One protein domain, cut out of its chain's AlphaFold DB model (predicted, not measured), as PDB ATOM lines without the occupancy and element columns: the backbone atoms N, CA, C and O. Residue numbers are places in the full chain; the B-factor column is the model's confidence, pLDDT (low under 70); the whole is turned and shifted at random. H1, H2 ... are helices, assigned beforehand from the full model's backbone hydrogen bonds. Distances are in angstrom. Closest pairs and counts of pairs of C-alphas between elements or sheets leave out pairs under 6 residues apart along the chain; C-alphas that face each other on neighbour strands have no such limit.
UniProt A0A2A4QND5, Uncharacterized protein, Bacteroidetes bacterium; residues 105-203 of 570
ATOM      1  N   ILE A 105      94.161  83.686  80.436       42.78
ATOM      2  CA  ILE A 105      93.941  84.935  79.703       42.78
ATOM      3  C   ILE A 105      95.276  85.684  79.712       42.78
ATOM      4  O   ILE A 105      95.837  85.964  80.776       42.78
ATOM      5  N   SER A 106      95.812  86.007  78.535       47.22
ATOM      6  CA  SER A 106      97.076  86.735  78.471       47.22
ATOM      7  C   SER A 106      96.932  88.106  79.143       47.22
ATOM      8  O   SER A 106      95.912  88.792  79.019       47.22
ATOM      9  N   ARG A 107      97.996  88.563  79.815       43.47
ATOM     10  CA  ARG A 107      98.066  89.885  80.471       43.47
ATOM     11  C   ARG A 107      97.661  91.036  79.530       43.47
ATOM     12  O   ARG A 107      97.213  92.082  79.990       43.47
ATOM     13  N   LYS A 108      97.811  90.834  78.213       43.94
ATOM     14  CA  LYS A 108      97.434  91.761  77.137       43.94
ATOM     15  C   LYS A 108      95.923  91.758  76.862       43.94
ATOM     16  O   LYS A 108      95.332  92.830  76.822       43.94
ATOM     17  N   GLN A 109      95.289  90.590  76.748       44.34
ATOM     18  CA  GLN A 109      93.836  90.469  76.545       44.34
ATOM     19  C   GLN A 109      93.046  90.986  77.754       44.34
ATOM     20  O   GLN A 109      92.086  91.735  77.594       44.34
ATOM     21  N   PHE A 110      93.512  90.698  78.970       45.66
ATOM     22  CA  PHE A 110      92.872  91.204  80.188       45.66
ATOM     23  C   PHE A 110      93.031  92.725  80.354       45.66
ATOM     24  O   PHE A 110      92.098  93.405  80.777       45.66
ATOM     25  N   ARG A 111      94.182  93.296  79.955       45.91
ATOM     26  CA  ARG A 111      94.373  94.758  79.889       45.91
ATOM     27  C   ARG A 111      93.348  95.425  78.984       45.91
ATOM     28  O   ARG A 111      92.870  96.495  79.334       45.91
ATOM     29  N   ILE A 112      93.020  94.804  77.853       47.91
ATOM     30  CA  ILE A 112      92.046  95.343  76.900       47.91
ATOM     31  C   ILE A 112      90.654  95.378  77.541       47.91
ATOM     32  O   ILE A 112      90.025  96.432  77.530       47.91
ATOM     33  N   VAL A 113      90.231  94.298  78.205       43.97
ATOM     34  CA  VAL A 113      88.952  94.240  78.938       43.97
ATOM     35  C   VAL A 113      88.896  95.293  80.054       43.97
ATOM     36  O   VAL A 113      87.993  96.122  80.081       43.97
ATOM     37  N   VAL A 114      89.912  95.360  80.921       45.50
ATOM     38  CA  VAL A 114      89.957  96.324  82.039       45.50
ATOM     39  C   VAL A 114      90.054  97.777  81.548       45.50
ATOM     40  O   VAL A 114      89.408  98.663  82.099       45.50
ATOM     41  N   SER A 115      90.818  98.049  80.488       45.62
ATOM     42  CA  SER A 115      90.914  99.397  79.909       45.62
ATOM     43  C   SER A 115      89.598  99.887  79.301       45.62
ATOM     44  O   SER A 115      89.356 101.091  79.276       45.62
ATOM     45  N   ARG A 116      88.741  98.960  78.852       44.81
ATOM     46  CA  ARG A 116      87.418  99.254  78.292       44.81
ATOM     47  C   ARG A 116      86.341  99.379  79.375       44.81
ATOM     48  O   ARG A 116      85.425 100.176  79.208       44.81
ATOM     49  N   SER A 117      86.477  98.667  80.498       39.16
ATOM     50  CA  SER A 117      85.488  98.664  81.590       39.16
ATOM     51  C   SER A 117      85.717  99.729  82.674       39.16
ATOM     52  O   SER A 117      84.784 100.063  83.402       39.16
ATOM     53  N   PHE A 118      86.931 100.282  82.807       44.69
ATOM     54  CA  PHE A 118      87.285 101.171  83.920       44.69
ATOM     55  C   PHE A 118      87.884 102.511  83.454       44.69
ATOM     56  O   PHE A 118      89.028 102.574  82.999       44.69
ATOM     57  N   VAL A 119      87.157 103.616  83.682       47.66
ATOM     58  CA  VAL A 119      87.693 104.993  83.603       47.66
ATOM     59  C   VAL A 119      88.516 105.268  84.864       47.66
ATOM     60  O   VAL A 119      88.066 105.900  85.817       47.66
ATOM     61  N   VAL A 120      89.715 104.700  84.916       49.81
ATOM     62  CA  VAL A 120      90.615 104.765  86.072       49.81
ATOM     63  C   VAL A 120      91.977 105.271  85.594       49.81
ATOM     64  O   VAL A 120      92.408 104.945  84.488       49.81
ATOM     65  N   LYS A 121      92.665 106.091  86.403       52.12
ATOM     66  CA  LYS A 121      94.010 106.591  86.068       52.12
ATOM     67  C   LYS A 121      94.943 105.406  85.776       52.12
ATOM     68  O   LYS A 121      94.872 104.384  86.451       52.12
ATOM     69  N   LYS A 122      95.841 105.544  84.793       54.81
ATOM     70  CA  LYS A 122      96.743 104.475  84.298       54.81
ATOM     71  C   LYS A 122      97.538 103.776  85.421       54.81
ATOM     72  O   LYS A 122      97.816 102.583  85.356       54.81
ATOM     73  N   GLU A 123      97.857 104.519  86.479       52.62
ATOM     74  CA  GLU A 123      98.552 104.053  87.687       52.62
ATOM     75  C   GLU A 123      97.665 103.166  88.582       52.62
ATOM     76  O   GLU A 123      98.101 102.118  89.062       52.62
ATOM     77  N   ASP A 124      96.398 103.547  88.750       54.41
ATOM     78  CA  ASP A 124      95.394 102.781  89.489       54.41
ATOM     79  C   ASP A 124      94.959 101.541  88.689       54.41
ATOM     80  O   ASP A 124      94.740 100.485  89.278       54.41
ATOM     81  N   GLN A 125      94.935 101.607  87.351       56.16
ATOM     82  CA  GLN A 125      94.692 100.443  86.490       56.16
ATOM     83  C   GLN A 125      95.730  99.344  86.712       56.16
ATOM     84  O   GLN A 125      95.357  98.181  86.760       56.16
ATOM     85  N   ALA A 126      97.012  99.671  86.904       54.56
ATOM     86  CA  ALA A 126      98.033  98.666  87.197       54.56
ATOM     87  C   ALA A 126      97.848  98.018  88.582       54.56
ATOM     88  O   ALA A 126      98.133  96.832  88.746       54.56
ATOM     89  N   ARG A 127      97.332  98.767  89.565       56.19
ATOM     90  CA  ARG A 127      97.045  98.273  90.923       56.19
ATOM     91  C   ARG A 127      95.764  97.443  90.985       56.19
ATOM     92  O   ARG A 127      95.776  96.395  91.616       56.19
ATOM     93  N   VAL A 128      94.711  97.855  90.279       54.03
ATOM     94  CA  VAL A 128      93.488  97.060  90.051       54.03
ATOM     95  C   VAL A 128      93.812  95.810  89.270       54.03
ATOM     96  O   VAL A 128      93.404  94.728  89.654       54.03
ATOM     97  N   MET A 129      94.597  95.943  88.206       58.06
ATOM     98  CA  MET A 129      95.081  94.818  87.428       58.06
ATOM     99  C   MET A 129      95.898  93.885  88.312       58.06
ATOM    100  O   MET A 129      95.713  92.691  88.189       58.06
ATOM    101  N   ASN A 130      96.719  94.383  89.240       53.88
ATOM    102  CA  ASN A 130      97.368  93.525  90.223       53.88
ATOM    103  C   ASN A 130      96.352  92.904  91.188       53.88
ATOM    104  O   ASN A 130      96.415  91.704  91.333       53.88
ATOM    105  N   ALA A 131      95.386  93.616  91.771       53.00
ATOM    106  CA  ALA A 131      94.367  93.025  92.657       53.00
ATOM    107  C   ALA A 131      93.495  91.958  91.953       53.00
ATOM    108  O   ALA A 131      93.222  90.902  92.516       53.00
ATOM    109  N   CYS A 132      93.125  92.188  90.693       55.56
ATOM    110  CA  CYS A 132      92.406  91.238  89.845       55.56
ATOM    111  C   CYS A 132      93.307  90.080  89.362       55.56
ATOM    112  O   CYS A 132      92.864  88.936  89.347       55.56
ATOM    113  N   LEU A 133      94.583  90.334  89.022       51.47
ATOM    114  CA  LEU A 133      95.597  89.302  88.715       51.47
ATOM    115  C   LEU A 133      95.999  88.503  89.960       51.47
ATOM    116  O   LEU A 133      96.371  87.339  89.854       51.47
ATOM    117  N   LEU A 134      95.867  89.103  91.140       51.19
ATOM    118  CA  LEU A 134      96.022  88.496  92.456       51.19
ATOM    119  C   LEU A 134      94.817  87.667  92.838       51.19
ATOM    120  O   LEU A 134      94.647  87.369  94.011       51.19
ATOM    121  N   ARG A 135      94.044  87.202  91.846       60.69
ATOM    122  CA  ARG A 135      93.307  85.960  92.005       60.69
ATOM    123  C   ARG A 135      92.403  86.060  93.246       60.69
ATOM    124  O   ARG A 135      92.373  85.186  94.093       60.69
ATOM    125  N   LEU A 136      91.663  87.159  93.357       57.50
ATOM    126  CA  LEU A 136      90.667  87.385  94.411       57.50
ATOM    127  C   LEU A 136      89.568  86.290  94.433       57.50
ATOM    128  O   LEU A 136      88.893  86.101  95.445       57.50
ATOM    129  N   TYR A 137      89.481  85.518  93.342       60.16
ATOM    130  CA  TYR A 137      88.696  84.291  93.154       60.16
ATOM    131  C   TYR A 137      89.480  82.978  93.381       60.16
ATOM    132  O   TYR A 137      88.953  81.898  93.133       60.16
ATOM    133  N   ASN A 138      90.746  83.050  93.790       68.62
ATOM    134  CA  ASN A 138      91.588  81.911  94.150       68.62
ATOM    135  C   ASN A 138      91.563  81.758  95.661       68.62
ATOM    136  O   ASN A 138      92.096  82.579  96.409       68.62
ATOM    137  N   ASP A 139      90.953  80.673  96.087       69.62
ATOM    138  CA  ASP A 139      90.917  80.219  97.466       69.62
ATOM    139  C   ASP A 139      92.304  79.861  98.025       69.62
ATOM    140  O   ASP A 139      92.474  79.848  99.241       69.62
ATOM    141  N   ALA A 140      93.306  79.640  97.167       75.50
ATOM    142  CA  ALA A 140      94.654  79.267  97.594       75.50
ATOM    143  C   ALA A 140      95.517  80.426  98.135       75.50
ATOM    144  O   ALA A 140      96.617  80.176  98.632       75.50
ATOM    145  N   LEU A 141      95.093  81.691  98.017       78.75
ATOM    146  CA  LEU A 141      95.895  82.814  98.519       78.75
ATOM    147  C   LEU A 141      95.685  83.042 100.025       78.75
ATOM    148  O   LEU A 141      94.541  83.172 100.465       78.75
ATOM    149  N   PRO A 142      96.767  83.177 100.820       87.38
ATOM    150  CA  PRO A 142      96.656  83.558 102.222       87.38
ATOM    151  C   PRO A 142      95.971  84.919 102.394       87.38
ATOM    152  O   PRO A 142      96.211  85.864 101.637       87.38
ATOM    153  N   LEU A 143      95.149  85.048 103.437       84.62
ATOM    154  CA  LEU A 143      94.376  86.268 103.701       84.62
ATOM    155  C   LEU A 143      95.256  87.498 103.921       84.62
ATOM    156  O   LEU A 143      94.908  88.586 103.464       84.62
ATOM    157  N   ASP A 144      96.405  87.329 104.573       88.44
ATOM    158  CA  ASP A 144      97.342  88.424 104.832       88.44
ATOM    159  C   ASP A 144      97.925  88.992 103.539       88.44
ATOM    160  O   ASP A 144      98.126  90.199 103.416       88.44
ATOM    161  N   THR A 145      98.118  88.141 102.529       85.44
ATOM    162  CA  THR A 145      98.547  88.564 101.198       85.44
ATOM    163  C   THR A 145      97.470  89.422 100.536       85.44
ATOM    164  O   THR A 145      97.764  90.516 100.058       85.44
ATOM    165  N   ILE A 146      96.209  88.980 100.558       83.38
ATOM    166  CA  ILE A 146      95.083  89.751 100.004       83.38
ATOM    167  C   ILE A 146      94.947  91.099 100.724       83.38
ATOM    168  O   ILE A 146      94.837  92.139 100.071       83.38
ATOM    169  N   ARG A 147      95.018  91.097 102.061       86.81
ATOM    170  CA  ARG A 147      94.976  92.308 102.889       86.81
ATOM    171  C   ARG A 147      96.103  93.276 102.527       86.81
ATOM    172  O   ARG A 147      95.820  94.441 102.267       86.81
ATOM    173  N   TYR A 148      97.340  92.790 102.421       86.75
ATOM    174  CA  TYR A 148      98.498  93.596 102.025       86.75
ATOM    175  C   TYR A 148      98.266  94.329 100.698       86.75
ATOM    176  O   TYR A 148      98.592  95.511 100.573       86.75
ATOM    177  N   TYR A 149      97.681  93.657  99.705       84.12
ATOM    178  CA  TYR A 149      97.401  94.276  98.412       84.12
ATOM    179  C   TYR A 149      96.226  95.249  98.449       84.12
ATOM    180  O   TYR A 149      96.316  96.316  97.837       84.12
ATOM    181  N   LEU A 150      95.159  94.925  99.184       84.44
ATOM    182  CA  LEU A 150      94.040  95.844  99.393       84.44
ATOM    183  C   LEU A 150      94.511  97.135 100.064       84.44
ATOM    184  O   LEU A 150      94.187  98.213  99.579       84.44
ATOM    185  N   GLU A 151      95.372  97.054 101.079       86.31
ATOM    186  CA  GLU A 151      95.934  98.220 101.771       86.31
ATOM    187  C   GLU A 151      96.699  99.189 100.849       86.31
ATOM    188  O   GLU A 151      96.816 100.372 101.172       86.31
ATOM    189  N   LYS A 152      97.183  98.737  99.680       85.06
ATOM    190  CA  LYS A 152      97.819  99.596  98.658       85.06
ATOM    191  C   LYS A 152      96.825 100.321  97.749       85.06
ATOM    192  O   LYS A 152      97.219 101.219  96.993       85.06
ATOM    193  N   VAL A 153      95.553  99.934  97.780       83.12
ATOM    194  CA  VAL A 153      94.467 100.600  97.062       83.12
ATOM    195  C   VAL A 153      93.898 101.683  97.973       83.12
ATOM    196  O   VAL A 153      93.104 101.410  98.864       83.12
ATOM    197  N   GLU A 154      94.306 102.932  97.761       85.38
ATOM    198  CA  GLU A 154      93.861 104.074  98.580       85.38
ATOM    199  C   GLU A 154      92.589 104.749  98.032       85.38
ATOM    200  O   GLU A 154      91.961 105.578  98.695       85.38
ATOM    201  N   ASN A 155      92.199 104.401  96.804       82.50
ATOM    202  CA  ASN A 155      91.098 105.024  96.083       82.50
ATOM    203  C   ASN A 155      89.765 104.301  96.375       82.50
ATOM    204  O   ASN A 155      89.620 103.098  96.126       82.50
ATOM    205  N   VAL A 156      88.777 105.045  96.886       83.62
ATOM    206  CA  VAL A 156      87.433 104.525  97.201       83.62
ATOM    207  C   VAL A 156      86.710 104.047  95.948       83.62
ATOM    208  O   VAL A 156      86.135 102.963  95.974       83.62
ATOM    209  N   SER A 157      86.758 104.804  94.850       80.56
ATOM    210  CA  SER A 157      86.099 104.433  93.589       80.56
ATOM    211  C   SER A 157      86.637 103.111  93.055       80.56
ATOM    212  O   SER A 157      85.869 102.262  92.615       80.56
ATOM    213  N   THR A 158      87.950 102.916  93.167       81.94
ATOM    214  CA  THR A 158      88.627 101.688  92.764       81.94
ATOM    215  C   THR A 158      88.195 100.489  93.605       81.94
ATOM    216  O   THR A 158      87.762  99.472  93.067       81.94
ATOM    217  N   THR A 159      88.254 100.619  94.931       83.75
ATOM    218  CA  THR A 159      87.851  99.545  95.855       83.75
ATOM    219  C   THR A 159      86.365  99.220  95.720       83.75
ATOM    220  O   THR A 159      85.963  98.063  95.790       83.75
ATOM    221  N   LEU A 160      85.536 100.233  95.468       84.56
ATOM    222  CA  LEU A 160      84.113 100.063  95.213       84.56
ATOM    223  C   LEU A 160      83.846  99.299  93.911       84.56
ATOM    224  O   LEU A 160      82.895  98.526  93.848       84.56
ATOM    225  N   ALA A 161      84.651  99.521  92.874       83.00
ATOM    226  CA  ALA A 161      84.528  98.782  91.627       83.00
ATOM    227  C   ALA A 161      84.843  97.294  91.853       83.00
ATOM    228  O   ALA A 161      84.032  96.448  91.495       83.00
ATOM    229  N   ILE A 162      85.934  96.993  92.572       84.25
ATOM    230  CA  ILE A 162      86.276  95.624  93.000       84.25
ATOM    231  C   ILE A 162      85.120  95.007  93.802       84.25
ATOM    232  O   ILE A 162      84.702  93.890  93.518       84.25
ATOM    233  N   PHE A 163      84.560  95.743  94.767       86.25
ATOM    234  CA  PHE A 163      83.419  95.276  95.557       86.25
ATOM    235  C   PHE A 163      82.211  94.901  94.681       86.25
ATOM    236  O   PHE A 163      81.593  93.868  94.917       86.25
ATOM    237  N   LYS A 164      81.860  95.728  93.687       81.69
ATOM    238  CA  LYS A 164      80.715  95.470  92.793       81.69
ATOM    239  C   LYS A 164      80.932  94.236  91.928       81.69
ATOM    240  O   LYS A 164      79.995  93.468  91.759       81.69
ATOM    241  N   GLU A 165      82.147  94.040  91.424       82.75
ATOM    242  CA  GLU A 165      82.491  92.829  90.671       82.75
ATOM    243  C   GLU A 165      82.312  91.576  91.530       82.75
ATOM    244  O   GLU A 165      81.691  90.613  91.090       82.75
ATOM    245  N   PHE A 166      82.744  91.613  92.794       82.62
ATOM    246  CA  PHE A 166      82.464  90.524  93.729       82.62
ATOM    247  C   PHE A 166      80.969  90.333  94.005       82.62
ATOM    248  O   PHE A 166      80.521  89.195  94.100       82.62
ATOM    249  N   GLU A 167      80.199  91.412  94.180       82.06
ATOM    250  CA  GLU A 167      78.751  91.317  94.415       82.06
ATOM    251  C   GLU A 167      78.054  90.652  93.218       82.06
ATOM    252  O   GLU A 167      77.266  89.730  93.416       82.06
ATOM    253  N   ASN A 168      78.405  91.052  91.990       80.19
ATOM    254  CA  ASN A 168      77.905  90.437  90.759       80.19
ATOM    255  C   ASN A 168      78.302  88.958  90.678       80.19
ATOM    256  O   ASN A 168      77.441  88.105  90.474       80.19
ATOM    257  N   TYR A 169      79.578  88.645  90.923       79.88
ATOM    258  CA  TYR A 169      80.068  87.270  90.922       79.88
ATOM    259  C   TYR A 169      79.337  86.402  91.953       79.88
ATOM    260  O   TYR A 169      78.938  85.288  91.646       79.88
ATOM    261  N   MET A 170      79.110  86.903  93.171       78.94
ATOM    262  CA  MET A 170      78.370  86.182  94.215       78.94
ATOM    263  C   MET A 170      76.884  86.001  93.867       78.94
ATOM    264  O   MET A 170      76.295  84.981  94.231       78.94
ATOM    265  N   ASP A 171      76.277  86.968  93.174       78.81
ATOM    266  CA  ASP A 171      74.898  86.877  92.679       78.81
ATOM    267  C   ASP A 171      74.766  85.829  91.549       78.81
ATOM    268  O   ASP A 171      73.726  85.162  91.461       78.81
ATOM    269  N   GLU A 172      75.805  85.662  90.721       78.06
ATOM    270  CA  GLU A 172      75.898  84.692  89.615       78.06
ATOM    271  C   GLU A 172      76.311  83.286  90.075       78.06
ATOM    272  O   GLU A 172      75.750  82.290  89.615       78.06
ATOM    273  N   ALA A 173      77.232  83.187  91.038       70.19
ATOM    274  CA  ALA A 173      77.829  81.950  91.548       70.19
ATOM    275  C   ALA A 173      76.884  81.103  92.421       70.19
ATOM    276  O   ALA A 173      77.328  80.308  93.249       70.19
ATOM    277  N   LYS A 174      75.567  81.200  92.213       60.94
ATOM    278  CA  LYS A 174      74.521  80.408  92.886       60.94
ATOM    279  C   LYS A 174      74.619  78.887  92.669       60.94
ATOM    280  O   LYS A 174      73.712  78.171  93.081       60.94
ATOM    281  N   PHE A 175      75.693  78.369  92.070       53.25
ATOM    282  CA  PHE A 175      75.827  76.966  91.699       53.25
ATOM    283  C   PHE A 175      77.187  76.347  92.100       53.25
ATOM    284  O   PHE A 175      78.232  76.626  91.523       53.25
ATOM    285  N   ASN A 176      77.091  75.391  93.037       55.69
ATOM    286  CA  ASN A 176      77.731  74.063  93.030       55.69
ATOM    287  C   ASN A 176      79.016  73.695  93.808       55.69
ATOM    288  O   ASN A 176      79.335  72.509  93.802       55.69
ATOM    289  N   LYS A 177      79.708  74.562  94.567       62.28
ATOM    290  CA  LYS A 177      80.758  74.084  95.513       62.28
ATOM    291  C   LYS A 177      80.810  74.877  96.822       62.28
ATOM    292  O   LYS A 177      81.195  76.042  96.826       62.28
ATOM    293  N   TYR A 178      80.458  74.222  97.930       70.50
ATOM    294  CA  TYR A 178      80.338  74.829  99.263       70.50
ATOM    295  C   TYR A 178      81.648  75.477  99.753       70.50
ATOM    296  O   TYR A 178      81.641  76.633 100.181       70.50
ATOM    297  N   ASP A 179      82.781  74.787  99.603       68.25
ATOM    298  CA  ASP A 179      84.073  75.257 100.130       68.25
ATOM    299  C   ASP A 179      84.632  76.459  99.360       68.25
ATOM    300  O   ASP A 179      85.115  77.429  99.948       68.25
ATOM    301  N   TYR A 180      84.482  76.450  98.034       74.56
ATOM    302  CA  TYR A 180      84.917  77.545  97.169       74.56
ATOM    303  C   TYR A 180      84.135  78.839  97.453       74.56
ATOM    304  O   TYR A 180      84.712  79.924  97.574       74.56
ATOM    305  N   VAL A 181      82.819  78.717  97.668       77.12
ATOM    306  CA  VAL A 181      81.950  79.844  98.039       77.12
ATOM    307  C   VAL A 181      82.358  80.436  99.391       77.12
ATOM    308  O   VAL A 181      82.317  81.657  99.559       77.12
ATOM    309  N   HIS A 182      82.795  79.613 100.349       82.38
ATOM    310  CA  HIS A 182      83.240  80.104 101.653       82.38
ATOM    311  C   HIS A 182      84.506  80.973 101.546       82.38
ATOM    312  O   HIS A 182      84.568  82.054 102.142       82.38
ATOM    313  N   SER A 183      85.503  80.544 100.769       81.06
ATOM    314  CA  SER A 183      86.747  81.302 100.560       81.06
ATOM    315  C   SER A 183      86.506  82.628  99.837       81.06
ATOM    316  O   SER A 183      86.993  83.671 100.277       81.06
ATOM    317  N   ILE A 184      85.669  82.634  98.796       82.12
ATOM    318  CA  ILE A 184      85.304  83.871  98.087       82.12
ATOM    319  C   ILE A 184      84.523  84.818  98.990       82.12
ATOM    320  O   ILE A 184      84.803  86.016  99.012       82.12
ATOM    321  N   ARG A 185      83.585  84.297  99.788       86.06
ATOM    322  CA  ARG A 185      82.843  85.106 100.761       86.06
ATOM    323  C   ARG A 185      83.780  85.769 101.766       86.06
ATOM    324  O   ARG A 185      83.583  86.932 102.105       86.06
ATOM    325  N   ARG A 186      84.818  85.057 102.208       88.62
ATOM    326  CA  ARG A 186      85.847  85.605 103.098       88.62
ATOM    327  C   ARG A 186      86.623  86.747 102.432       88.62
ATOM    328  O   ARG A 186      86.779  87.803 103.040       88.62
ATOM    329  N   ASN A 187      87.043  86.573 101.178       87.50
ATOM    330  CA  ASN A 187      87.723  87.621 100.407       87.50
ATOM    331  C   ASN A 187      86.816  88.840 100.181       87.50
ATOM    332  O   ASN A 187      87.258  89.982 100.315       87.50
ATOM    333  N   PHE A 188      85.534  88.607  99.899       86.94
ATOM    334  CA  PHE A 188      84.537  89.662  99.752       86.94
ATOM    335  C   PHE A 188      84.367  90.484 101.034       86.94
ATOM    336  O   PHE A 188      84.310  91.714 100.972       86.94
ATOM    337  N   GLU A 189      84.342  89.833 102.200       89.00
ATOM    338  CA  GLU A 189      84.292  90.538 103.484       89.00
ATOM    339  C   GLU A 189      85.556  91.388 103.721       89.00
ATOM    340  O   GLU A 189      85.423  92.530 104.152       89.00
ATOM    341  N   LEU A 190      86.757  90.939 103.322       88.06
ATOM    342  CA  LEU A 190      87.972  91.776 103.383       88.06
ATOM    343  C   LEU A 190      87.885  93.019 102.485       88.06
ATOM    344  O   LEU A 190      88.236  94.123 102.905       88.06
ATOM    345  N   VAL A 191      87.395  92.869 101.249       87.81
ATOM    346  CA  VAL A 191      87.182  94.008 100.334       87.81
ATOM    347  C   VAL A 191      86.177  94.991 100.932       87.81
ATOM    348  O   VAL A 191      86.372  96.205 100.870       87.81
ATOM    349  N   LYS A 192      85.108  94.476 101.544       88.50
ATOM    350  CA  LYS A 192      84.072  95.263 102.217       88.50
ATOM    351  C   LYS A 192      84.613  96.014 103.435       88.50
ATOM    352  O   LYS A 192      84.297  97.193 103.605       88.50
ATOM    353  N   GLU A 193      85.430  95.365 104.263       88.62
ATOM    354  CA  GLU A 193      86.126  95.981 105.397       88.62
ATOM    355  C   GLU A 193      87.055  97.105 104.933       88.62
ATOM    356  O   GLU A 193      86.969  98.224 105.445       88.62
ATOM    357  N   HIS A 194      87.877  96.847 103.912       88.06
ATOM    358  CA  HIS A 194      88.788  97.848 103.358       88.06
ATOM    359  C   HIS A 194      88.041  99.031 102.736       88.06
ATOM    360  O   HIS A 194      88.369 100.188 103.001       88.06
ATOM    361  N   LEU A 195      86.973  98.770 101.977       88.25
ATOM    362  CA  LEU A 195      86.108  99.811 101.424       88.25
ATOM    363  C   LEU A 195      85.516 100.694 102.530       88.25
ATOM    364  O   LEU A 195      85.569 101.921 102.436       88.25
ATOM    365  N   ASN A 196      84.984 100.085 103.592       85.88
ATOM    366  CA  ASN A 196      84.464 100.812 104.750       85.88
ATOM    367  C   ASN A 196      85.548 101.655 105.426       85.88
ATOM    368  O   ASN A 196      85.280 102.792 105.819       85.88
ATOM    369  N   LEU A 197      86.765 101.124 105.545       86.31
ATOM    370  CA  LEU A 197      87.904 101.830 106.119       86.31
ATOM    371  C   LEU A 197      88.299 103.044 105.270       86.31
ATOM    372  O   LEU A 197      88.439 104.138 105.815       86.31
ATOM    373  N   LEU A 198      88.420 102.894 103.950       85.75
ATOM    374  CA  LEU A 198      88.710 104.012 103.050       85.75
ATOM    375  C   LEU A 198      87.605 105.068 103.075       85.75
ATOM    376  O   LEU A 198      87.900 106.259 103.143       85.75
ATOM    377  N   ILE A 199      86.340 104.650 103.064       86.50
ATOM    378  CA  ILE A 199      85.209 105.578 103.116       86.50
ATOM    379  C   ILE A 199      85.187 106.329 104.440       86.50
ATOM    380  O   ILE A 199      85.086 107.546 104.422       86.50
ATOM    381  N   THR A 200      85.352 105.643 105.569       83.50
ATOM    382  CA  THR A 200      85.401 106.287 106.893       83.50
ATOM    383  C   THR A 200      86.592 107.238 106.999       83.50
ATOM    384  O   THR A 200      86.511 108.283 107.641       83.50
ATOM    385  N   LYS A 201      87.705 106.906 106.332       84.62
ATOM    386  CA  LYS A 201      88.850 107.806 106.204       84.62
ATOM    387  C   LYS A 201      88.553 109.001 105.310       84.62
ATOM    388  O   LYS A 201      89.147 110.035 105.547       84.62
ATOM    389  N   GLN A 202      87.724 108.898 104.277       85.06
ATOM    390  CA  GLN A 202      87.532 109.981 103.304       85.06
ATOM    391  C   GLN A 202      86.293 110.839 103.568       85.06
ATOM    392  O   GLN A 202      86.309 112.017 103.221       85.06
ATOM    393  N   PHE A 203      85.255 110.281 104.187       88.81
ATOM    394  CA  PHE A 203      83.942 110.892 104.337       88.81
ATOM    395  C   PHE A 203      83.455 110.815 105.781       88.81
ATOM    396  O   PHE A 203      83.427 109.750 106.398       88.81
TER     397      PHE A 203
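This is residues 105 to 203 of the 570 residues of an uncharacterized protein of Bacteroidetes bacterium (UniProt A0A2A4QND5). Four helices, H2, H3, H4 and H5, stand side by side in a four-cornered bundle, with H2 only loosely joined to it, and the short H1 lies outside, set at a steep angle on H2. The hairpin of H4 and the long H5 makes one side of the bundle; H3 packs on H5, and H2 is next to the beginning of H4. The printed part has 99 residues with five named helices in the order H1 H2 H3 H4 H5 and no named strand, and its class is all helix. It is compact, with a radius of gyration of the C-alphas of 13.5 A and spans of 37 by 35 by 23 A.

H1, residues 107 to 117, touches H2, residues 122 to 133, at a steep tilt of 64 degrees, opposite ways. Their closest C-alphas, those of Arg 111 and Met 129, are 7.6 A apart, and H2 touches H1 with residues 125 to 129 alone. H2 and H3, residues 143 to 151, are close but not clearly touching; their closest C-alphas, Ala 131 and Tyr 149, are 6.6 A apart. Their lines stand at a shallow tilt of 13 degrees, opposite ways. H2 and H4, residues 156 to 172, only just touch, with 3 pairs of C-alphas within 8 A. The closest C-alphas there are Val 128 and Thr 158, 7.2 A apart; the tilt of 32 degrees, the same way, is shallow but only just short of steep. H3 touches H5, residues 178 to 202, at a shallow tilt of 30 degrees, the same way, with the C-alphas of Leu 150 and His 194 closest at 6.9 A. H4 and H5 form a helical hairpin and touch at a shallow tilt of 25 degrees, opposite ways; the closest C-alphas, Thr 159 and Leu 195, are 5.8 A apart. H1 is apart from H3, H4 and H5, and H2 from H5; H3 and H4 are only just apart, their closest C-alphas at 8.0 A. In H1, H2, H3, H4 and H5 every O i to N i+4 pair is within hydrogen-bond range.

H1 begins at C-alpha 107, (98.066, 89.885, 80.471), and measures 15.4 A from first to last C-alpha. H2 measures 15.8 A and H3 12.2 A. H4 measures 24.2 A and begins at C-alpha 156, (87.433, 104.525, 97.201). H5, the longest helix, measures 36.1 A and ends at C-alpha 202, (87.532, 109.981, 103.304).

The C-alphas of Asn 176 and Phe 203, the two farthest apart, are 39.0 A apart. The printed part has no cut. The links H1 to H2, H3 to H4 and H4 to H5 are tight, and H2 to H3, with 9 residues, is short. The mean pLDDT of the printed part is 71.0; residues 105 to 139, 174 to 177 and 179 are under 70.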